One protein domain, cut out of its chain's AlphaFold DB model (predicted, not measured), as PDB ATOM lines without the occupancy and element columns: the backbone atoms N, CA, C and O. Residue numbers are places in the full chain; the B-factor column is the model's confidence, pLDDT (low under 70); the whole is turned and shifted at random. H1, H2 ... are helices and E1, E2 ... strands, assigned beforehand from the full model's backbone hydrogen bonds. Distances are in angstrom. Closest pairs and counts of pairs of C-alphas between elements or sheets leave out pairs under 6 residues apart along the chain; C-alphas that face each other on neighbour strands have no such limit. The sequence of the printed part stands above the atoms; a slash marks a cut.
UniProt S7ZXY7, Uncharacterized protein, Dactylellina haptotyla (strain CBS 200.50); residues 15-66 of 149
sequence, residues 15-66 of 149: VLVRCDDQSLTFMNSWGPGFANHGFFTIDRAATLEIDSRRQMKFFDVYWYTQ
ATOM      1  N   VAL A  15     146.993  95.351 114.401       91.50
ATOM      2  CA  VAL A  15     147.696  95.321 115.686       91.50
ATOM      3  C   VAL A  15     146.734  95.708 116.798       91.50
ATOM      4  O   VAL A  15     146.169  96.795 116.750       91.50
ATOM      5  N   LEU A  16     146.560  94.860 117.811       91.12
ATOM      6  CA  LEU A  16     145.861  95.236 119.042       91.12
ATOM      7  C   LEU A  16     146.768  96.167 119.861       91.12
ATOM      8  O   LEU A  16     147.839  95.748 120.282       91.12
ATOM      9  N   VAL A  17     146.348  97.416 120.075       89.94
ATOM     10  CA  VAL A  17     147.143  98.437 120.792       89.94
ATOM     11  C   VAL A  17     146.568  98.811 122.157       89.94
ATOM     12  O   VAL A  17     147.277  99.380 122.981       89.94
ATOM     13  N   ARG A  18     145.292  98.504 122.418       89.31
ATOM     14  CA  ARG A  18     144.662  98.711 123.729       89.31
ATOM     15  C   ARG A  18     143.647  97.616 124.008       89.31
ATOM     16  O   ARG A  18     142.862  97.263 123.128       89.31
ATOM     17  N   CYS A  19     143.673  97.110 125.233       89.31
ATOM     18  CA  CYS A  19     142.768  96.088 125.731       89.31
ATOM     19  C   CYS A  19     142.206  96.555 127.076       89.31
ATOM     20  O   CYS A  19     142.879  96.447 128.098       89.31
ATOM     21  N   ASP A  20     140.988  97.083 127.044       87.06
ATOM     22  CA  ASP A  20     140.238  97.509 128.225       87.06
ATOM     23  C   ASP A  20     139.238  96.410 128.636       87.06
ATOM     24  O   ASP A  20     139.036  95.429 127.919       87.06
ATOM     25  N   ASP A  21     138.568  96.579 129.775       83.12
ATOM     26  CA  ASP A  21     137.535  95.654 130.268       83.12
ATOM     27  C   ASP A  21     136.311  95.546 129.337       83.12
ATOM     28  O   ASP A  21     135.633  94.517 129.306       83.12
ATOM     29  N   GLN A  22     136.043  96.603 128.565       85.75
ATOM     30  CA  GLN A  22     134.880  96.739 127.683       85.75
ATOM     31  C   GLN A  22     135.236  97.031 126.223       85.75
ATOM     32  O   GLN A  22     134.338  97.347 125.439       85.75
ATOM     33  N   SER A  23     136.525  97.052 125.857       91.44
ATOM     34  CA  SER A  23     136.903  97.398 124.487       91.44
ATOM     35  C   SER A  23     138.265  96.876 124.043       91.44
ATOM     36  O   SER A  23     139.208  96.786 124.827       91.44
ATOM     37  N   LEU A  24     138.378  96.584 122.747       91.44
ATOM     38  CA  LEU A  24     139.641  96.282 122.074       91.44
ATOM     39  C   LEU A  24     139.876  97.313 120.967       91.44
ATOM     40  O   LEU A  24     139.048  97.444 120.060       91.44
ATOM     41  N   THR A  25     141.001  98.027 121.015       94.06
ATOM     42  CA  THR A  25     141.388  99.009 119.988       94.06
ATOM     43  C   THR A  25     142.524  98.478 119.131       94.06
ATOM     44  O   THR A  25     143.575  98.082 119.638       94.06
ATOM     45  N   PHE A  26     142.328  98.531 117.817       92.75
ATOM     46  CA  PHE A  26     143.262  98.038 116.818       92.75
ATOM     47  C   PHE A  26     143.805  99.168 115.946       92.75
ATOM     48  O   PHE A  26     143.059 100.048 115.514       92.75
ATOM     49  N   MET A  27     145.094  99.093 115.633       92.94
ATOM     50  CA  MET A  27     145.776  99.905 114.633       92.94
ATOM     51  C   MET A  27     145.754  99.186 113.280       92.94
ATOM     52  O   MET A  27     146.146  98.019 113.162       92.94
ATOM     53  N   ASN A  28     145.289  99.889 112.252       91.69
ATOM     54  CA  ASN A  28     145.174  99.382 110.892       91.69
ATOM     55  C   ASN A  28     146.353  99.859 110.025       91.69
ATOM     56  O   ASN A  28     146.762 101.016 110.082       91.69
ATOM     57  N   SER A  29     146.863  98.977 109.164       88.38
ATOM     58  CA  SER A  29     147.969  99.266 108.242       88.38
ATOM     59  C   SER A  29     147.610 100.208 107.084       88.38
ATOM     60  O   SER A  29     148.497 100.641 106.353       88.38
ATOM     61  N   TRP A  30     146.337 100.574 106.908       89.94
ATOM     62  CA  TRP A  30     145.899 101.534 105.880       89.94
ATOM     63  C   TRP A  30     146.236 102.999 106.203       89.94
ATOM     64  O   TRP A  30     145.994 103.889 105.382       89.94
ATOM     65  N   GLY A  31     146.832 103.249 107.368       86.25
ATOM     66  CA  GLY A  31     147.337 104.554 107.769       86.25
ATOM     67  C   GLY A  31     146.255 105.499 108.304       86.25
ATOM     68  O   GLY A  31     145.087 105.126 108.439       86.25
ATOM     69  N   PRO A  32     146.626 106.755 108.600       89.38
ATOM     70  CA  PRO A  32     145.805 107.661 109.403       89.38
ATOM     71  C   PRO A  32     144.529 108.156 108.708       89.38
ATOM     72  O   PRO A  32     143.659 108.723 109.355       89.38
ATOM     73  N   GLY A  33     144.386 107.954 107.395       91.81
ATOM     74  CA  GLY A  33     143.170 108.324 106.661       91.81
ATOM     75  C   GLY A  33     141.995 107.358 106.857       91.81
ATOM     76  O   GLY A  33     140.909 107.621 106.349       91.81
ATOM     77  N   PHE A  34     142.206 106.232 107.539       91.19
ATOM     78  CA  PHE A  34     141.176 105.229 107.791       91.19
ATOM     79  C   PHE A  34     140.542 105.396 109.177       91.19
ATOM     80  O   PHE A  34     141.253 105.557 110.163       91.19
ATOM     81  N   ALA A  35     139.212 105.273 109.258       91.81
ATOM     82  CA  ALA A  35     138.451 105.283 110.512       91.81
ATOM     83  C   ALA A  35     138.857 106.443 111.446       91.81
ATOM     84  O   ALA A  35     138.816 107.601 111.032       91.81
ATOM     85  N   ASN A  36     139.234 106.151 112.693       93.06
ATOM     86  CA  ASN A  36     139.685 107.152 113.653       93.06
ATOM     87  C   ASN A  36     141.214 107.254 113.625       93.06
ATOM     88  O   ASN A  36     141.894 106.599 114.410       93.06
ATOM     89  N   HIS A  37     141.759 108.042 112.695       92.19
ATOM     90  CA  HIS A  37     143.206 108.266 112.564       92.19
ATOM     91  C   HIS A  37     144.044 106.983 112.404       92.19
ATOM     92  O   HIS A  37     145.165 106.892 112.892       92.19
ATOM     93  N   GLY A  38     143.510 105.986 111.695       93.00
ATOM     94  CA  GLY A  38     144.133 104.676 111.486       93.00
ATOM     95  C   GLY A  38     143.718 103.617 112.506       93.00
ATOM     96  O   GLY A  38     144.121 102.462 112.375       93.00
ATOM     97  N   PHE A  39     142.878 103.970 113.482       94.81
ATOM     98  CA  PHE A  39     142.431 103.078 114.546       94.81
ATOM     99  C   PHE A  39     140.937 102.765 114.454       94.81
ATOM    100  O   PHE A  39     140.132 103.569 113.973       94.81
ATOM    101  N   PHE A  40     140.551 101.600 114.967       93.44
ATOM    102  CA  PHE A  40     139.155 101.241 115.209       93.44
ATOM    103  C   PHE A  40     139.023 100.459 116.518       93.44
ATOM    104  O   PHE A  40     139.954  99.776 116.938       93.44
ATOM    105  N   THR A  41     137.858 100.556 117.154       93.00
ATOM    106  CA  THR A  41     137.571  99.914 118.443       93.00
ATOM    107  C   THR A  41     136.346  99.021 118.315       93.00
ATOM    108  O   THR A  41     135.382  99.387 117.640       93.00
ATOM    109  N   ILE A  42     136.375  97.869 118.974       90.81
ATOM    110  CA  ILE A  42     135.230  96.963 119.125       90.81
ATOM    111  C   ILE A  42     134.921  96.760 120.612       90.81
ATOM    112  O   ILE A  42     135.801  96.951 121.444       90.81
ATOM    113  N   ASP A  43     133.691  96.346 120.926       87.56
ATOM    114  CA  ASP A  43     133.230  96.053 122.296       87.56
ATOM    115  C   ASP A  43     134.035  94.902 122.933       87.56
ATOM    116  O   ASP A  43     134.725  95.081 123.924       87.56
ATOM    117  N   ARG A  44     134.021  93.701 122.349       81.00
ATOM    118  CA  ARG A  44     134.663  92.541 122.987       81.00
ATOM    119  C   ARG A  44     135.200  91.543 121.984       81.00
ATOM    120  O   ARG A  44     134.793  91.535 120.824       81.00
ATOM    121  N   ALA A  45     136.069  90.649 122.451       74.50
ATOM    122  CA  ALA A  45     136.656  89.594 121.625       74.50
ATOM    123  C   ALA A  45     135.594  88.735 120.912       74.50
ATOM    124  O   ALA A  45     135.789  88.383 119.753       74.50
ATOM    125  N   ALA A  46     134.439  88.495 121.547       77.25
ATOM    126  CA  ALA A  46     133.328  87.750 120.945       77.25
ATOM    127  C   ALA A  46     132.787  88.392 119.649       77.25
ATOM    128  O   ALA A  46     132.264  87.691 118.787       77.25
ATOM    129  N   THR A  47     132.967  89.704 119.451       76.88
ATOM    130  CA  THR A  47     132.634  90.384 118.186       76.88
ATOM    131  C   THR A  47     133.468  89.855 117.009       76.88
ATOM    132  O   THR A  47     133.066  89.993 115.858       76.88
ATOM    133  N   LEU A  48     134.616  89.228 117.279       76.00
ATOM    134  CA  LEU A  48     135.501  88.628 116.277       76.00
ATOM    135  C   LEU A  48     135.224  87.128 116.044       76.00
ATOM    136  O   LEU A  48     135.842  86.533 115.163       76.00
ATOM    137  N   GLU A  49     134.288  86.510 116.774       71.88
ATOM    138  CA  GLU A  49     133.988  85.065 116.735       71.88
ATOM    139  C   GLU A  49     132.781  84.723 115.833       71.88
ATOM    140  O   GLU A  49     131.930  83.905 116.170       71.88
ATOM    141  N   ILE A  50     132.685  85.367 114.666       64.50
ATOM    142  CA  ILE A  50     131.485  85.340 113.803       64.50
ATOM    143  C   ILE A  50     131.249  83.972 113.123       64.50
ATOM    144  O   ILE A  50     130.111  83.636 112.795       64.50
ATOM    145  N   ASP A  51     132.291  83.159 112.908       65.62
ATOM    146  CA  ASP A  51     132.169  81.829 112.293       65.62
ATOM    147  C   ASP A  51     133.153  80.831 112.925       65.62
ATOM    148  O   ASP A  51     134.368  81.027 112.895       65.62
ATOM    149  N   SER A  52     132.622  79.706 113.418       61.97
ATOM    150  CA  SER A  52     133.364  78.534 113.920       61.97
ATOM    151  C   SER A  52     134.470  78.013 112.986       61.97
ATOM    152  O   SER A  52     135.360  77.285 113.422       61.97
ATOM    153  N   ARG A  53     134.436  78.372 111.696       64.62
ATOM    154  CA  ARG A  53     135.434  77.978 110.690       64.62
ATOM    155  C   ARG A  53     136.600  78.958 110.542       64.62
ATOM    156  O   ARG A  53     137.583  78.617 109.885       64.62
ATOM    157  N   ARG A  54     136.506  80.174 111.091       66.94
ATOM    158  CA  ARG A  54     137.509  81.243 110.945       66.94
ATOM    159  C   ARG A  54     137.724  81.949 112.279       66.94
ATOM    160  O   ARG A  54     137.265  83.064 112.491       66.94
ATOM    161  N   GLN A  55     138.439  81.276 113.172       71.12
ATOM    162  CA  GLN A  55     138.811  81.843 114.462       71.12
ATOM    163  C   GLN A  55     139.884  82.928 114.289       71.12
ATOM    164  O   GLN A  55     140.873  82.724 113.575       71.12
ATOM    165  N   MET A  56     139.688  84.067 114.958       78.12
ATOM    166  CA  MET A  56     140.710  85.103 115.103       78.12
ATOM    167  C   MET A  56     141.957  84.499 115.757       78.12
ATOM    168  O   MET A  56     141.857  83.737 116.718       78.12
ATOM    169  N   LYS A  57     143.137  84.836 115.236       82.25
ATOM    170  CA  LYS A  57     144.415  84.389 115.793       82.25
ATOM    171  C   LYS A  57     145.171  85.586 116.335       82.25
ATOM    172  O   LYS A  57     145.326  86.580 115.631       82.25
ATOM    173  N   PHE A  58     145.650  85.452 117.563       84.69
ATOM    174  CA  PHE A  58     146.540  86.417 118.186       84.69
ATOM    175  C   PHE A  58     147.973  85.914 118.061       84.69
ATOM    176  O   PHE A  58     148.243  84.727 118.238       84.69
ATOM    177  N   PHE A  59     148.864  86.832 117.716       86.62
ATOM    178  CA  PHE A  59     150.297  86.605 117.670       86.62
ATOM    179  C   PHE A  59     150.941  87.709 118.489       86.62
ATOM    180  O   PHE A  59     150.604  88.880 118.297       86.62
ATOM    181  N   ASP A  60     151.860  87.337 119.370       86.94
ATOM    182  CA  ASP A  60     152.674  88.318 120.069       86.94
ATOM    183  C   ASP A  60     153.632  88.954 119.067       86.94
ATOM    184  O   ASP A  60     154.367  88.276 118.342       86.94
ATOM    185  N   VAL A  61     153.578  90.277 119.000       84.25
ATOM    186  CA  VAL A  61     154.436  91.095 118.154       84.25
ATOM    187  C   VAL A  61     155.255  92.003 119.055       84.25
ATOM    188  O   VAL A  61     154.733  92.606 119.989       84.25
ATOM    189  N   TYR A  62     156.551  92.073 118.775       80.69
ATOM    190  CA  TYR A  62     157.495  92.885 119.529       80.69
ATOM    191  C   TYR A  62     158.078  93.940 118.595       80.69
ATOM    192  O   TYR A  62     158.472  93.623 117.473       80.69
ATOM    193  N   TRP A  63     158.144  95.180 119.074       80.31
ATOM    194  CA  TRP A  63     158.880  96.266 118.431       80.31
ATOM    195  C   TRP A  63     160.100  96.607 119.268       80.31
ATOM    196  O   TRP A  63     160.068  96.496 120.496       80.31
ATOM    197  N   TYR A  64     161.170  97.031 118.607       81.94
ATOM    198  CA  TYR A  64     162.335  97.531 119.310       81.94
ATOM    199  C   TYR A  64     162.167  99.021 119.577       81.94
ATOM    200  O   TYR A  64     161.679  99.769 118.735       81.94
ATOM    201  N   THR A  65     162.639  99.478 120.733       77.31
ATOM    202  CA  THR A  65     162.674 100.911 121.053       77.31
ATOM    203  C   THR A  65     163.507 101.706 120.049       77.31
ATOM    204  O   THR A  65     163.200 102.862 119.796       77.31
ATOM    205  N   GLN A  66     164.516 101.083 119.428       85.31
ATOM    206  CA  GLN A  66     165.325 101.694 118.366       85.31
ATOM    207  C   GLN A  66     164.541 101.968 117.068       85.31
ATOM    208  O   GLN A  66     165.025 102.717 116.225       85.31
TER     209      GLN A  66
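This is residues 15 to 66 of the 149 residues of an uncharacterized protein of Dactylellina haptotyla (strain CBS 200.50) (UniProt S7ZXY7). What is the shape? There is little regular structure: a small meander of three strands, E1, E2 and E3, each the antiparallel neighbour of the one before, then short helix H1 and a long tail, residues 49 to 66, of which 49 to 55 stick out. How large is it? The printed part has 52 residues, 17 in named elements, class mixed. It is loose, with a radius of gyration of the C-alphas of 12.7 A, and spans 38 by 24 by 23 A.

How do the strands pair? E1, residues 15 to 19, and E2, residues 24 to 27, form a hairpin at 150 degrees; N 17 and O 25, 2.9 A apart, are within hydrogen-bond range. E2 and E3, residues 39 to 42, form another at 158 degrees, with N 26 and O 40 at 2.8 A. Where is H1? H1, residues 45 to 48, is only just not on the sheet, with 4 pairs of C-alphas within 10 A. It is too short for an O i to N i+4 pair.

Where does E1 begin? C-alpha 15 is at (147.696, 95.321, 115.686). How long are the strands? E1 measures 11.2 A, E2 10.3 A and E3 10.5 A. Where does H1, 5.6 A long, end? C-alpha 48 is at (135.501, 88.628, 116.277).

Which C-alphas are farthest apart? Those of Ser 52 and Gln 66, 39.7 A. Is any link long? E2 to E3 is, with 11 residues; the printed part has no cut. Where is confidence low? Residues 50 to 54 have pLDDT under 70.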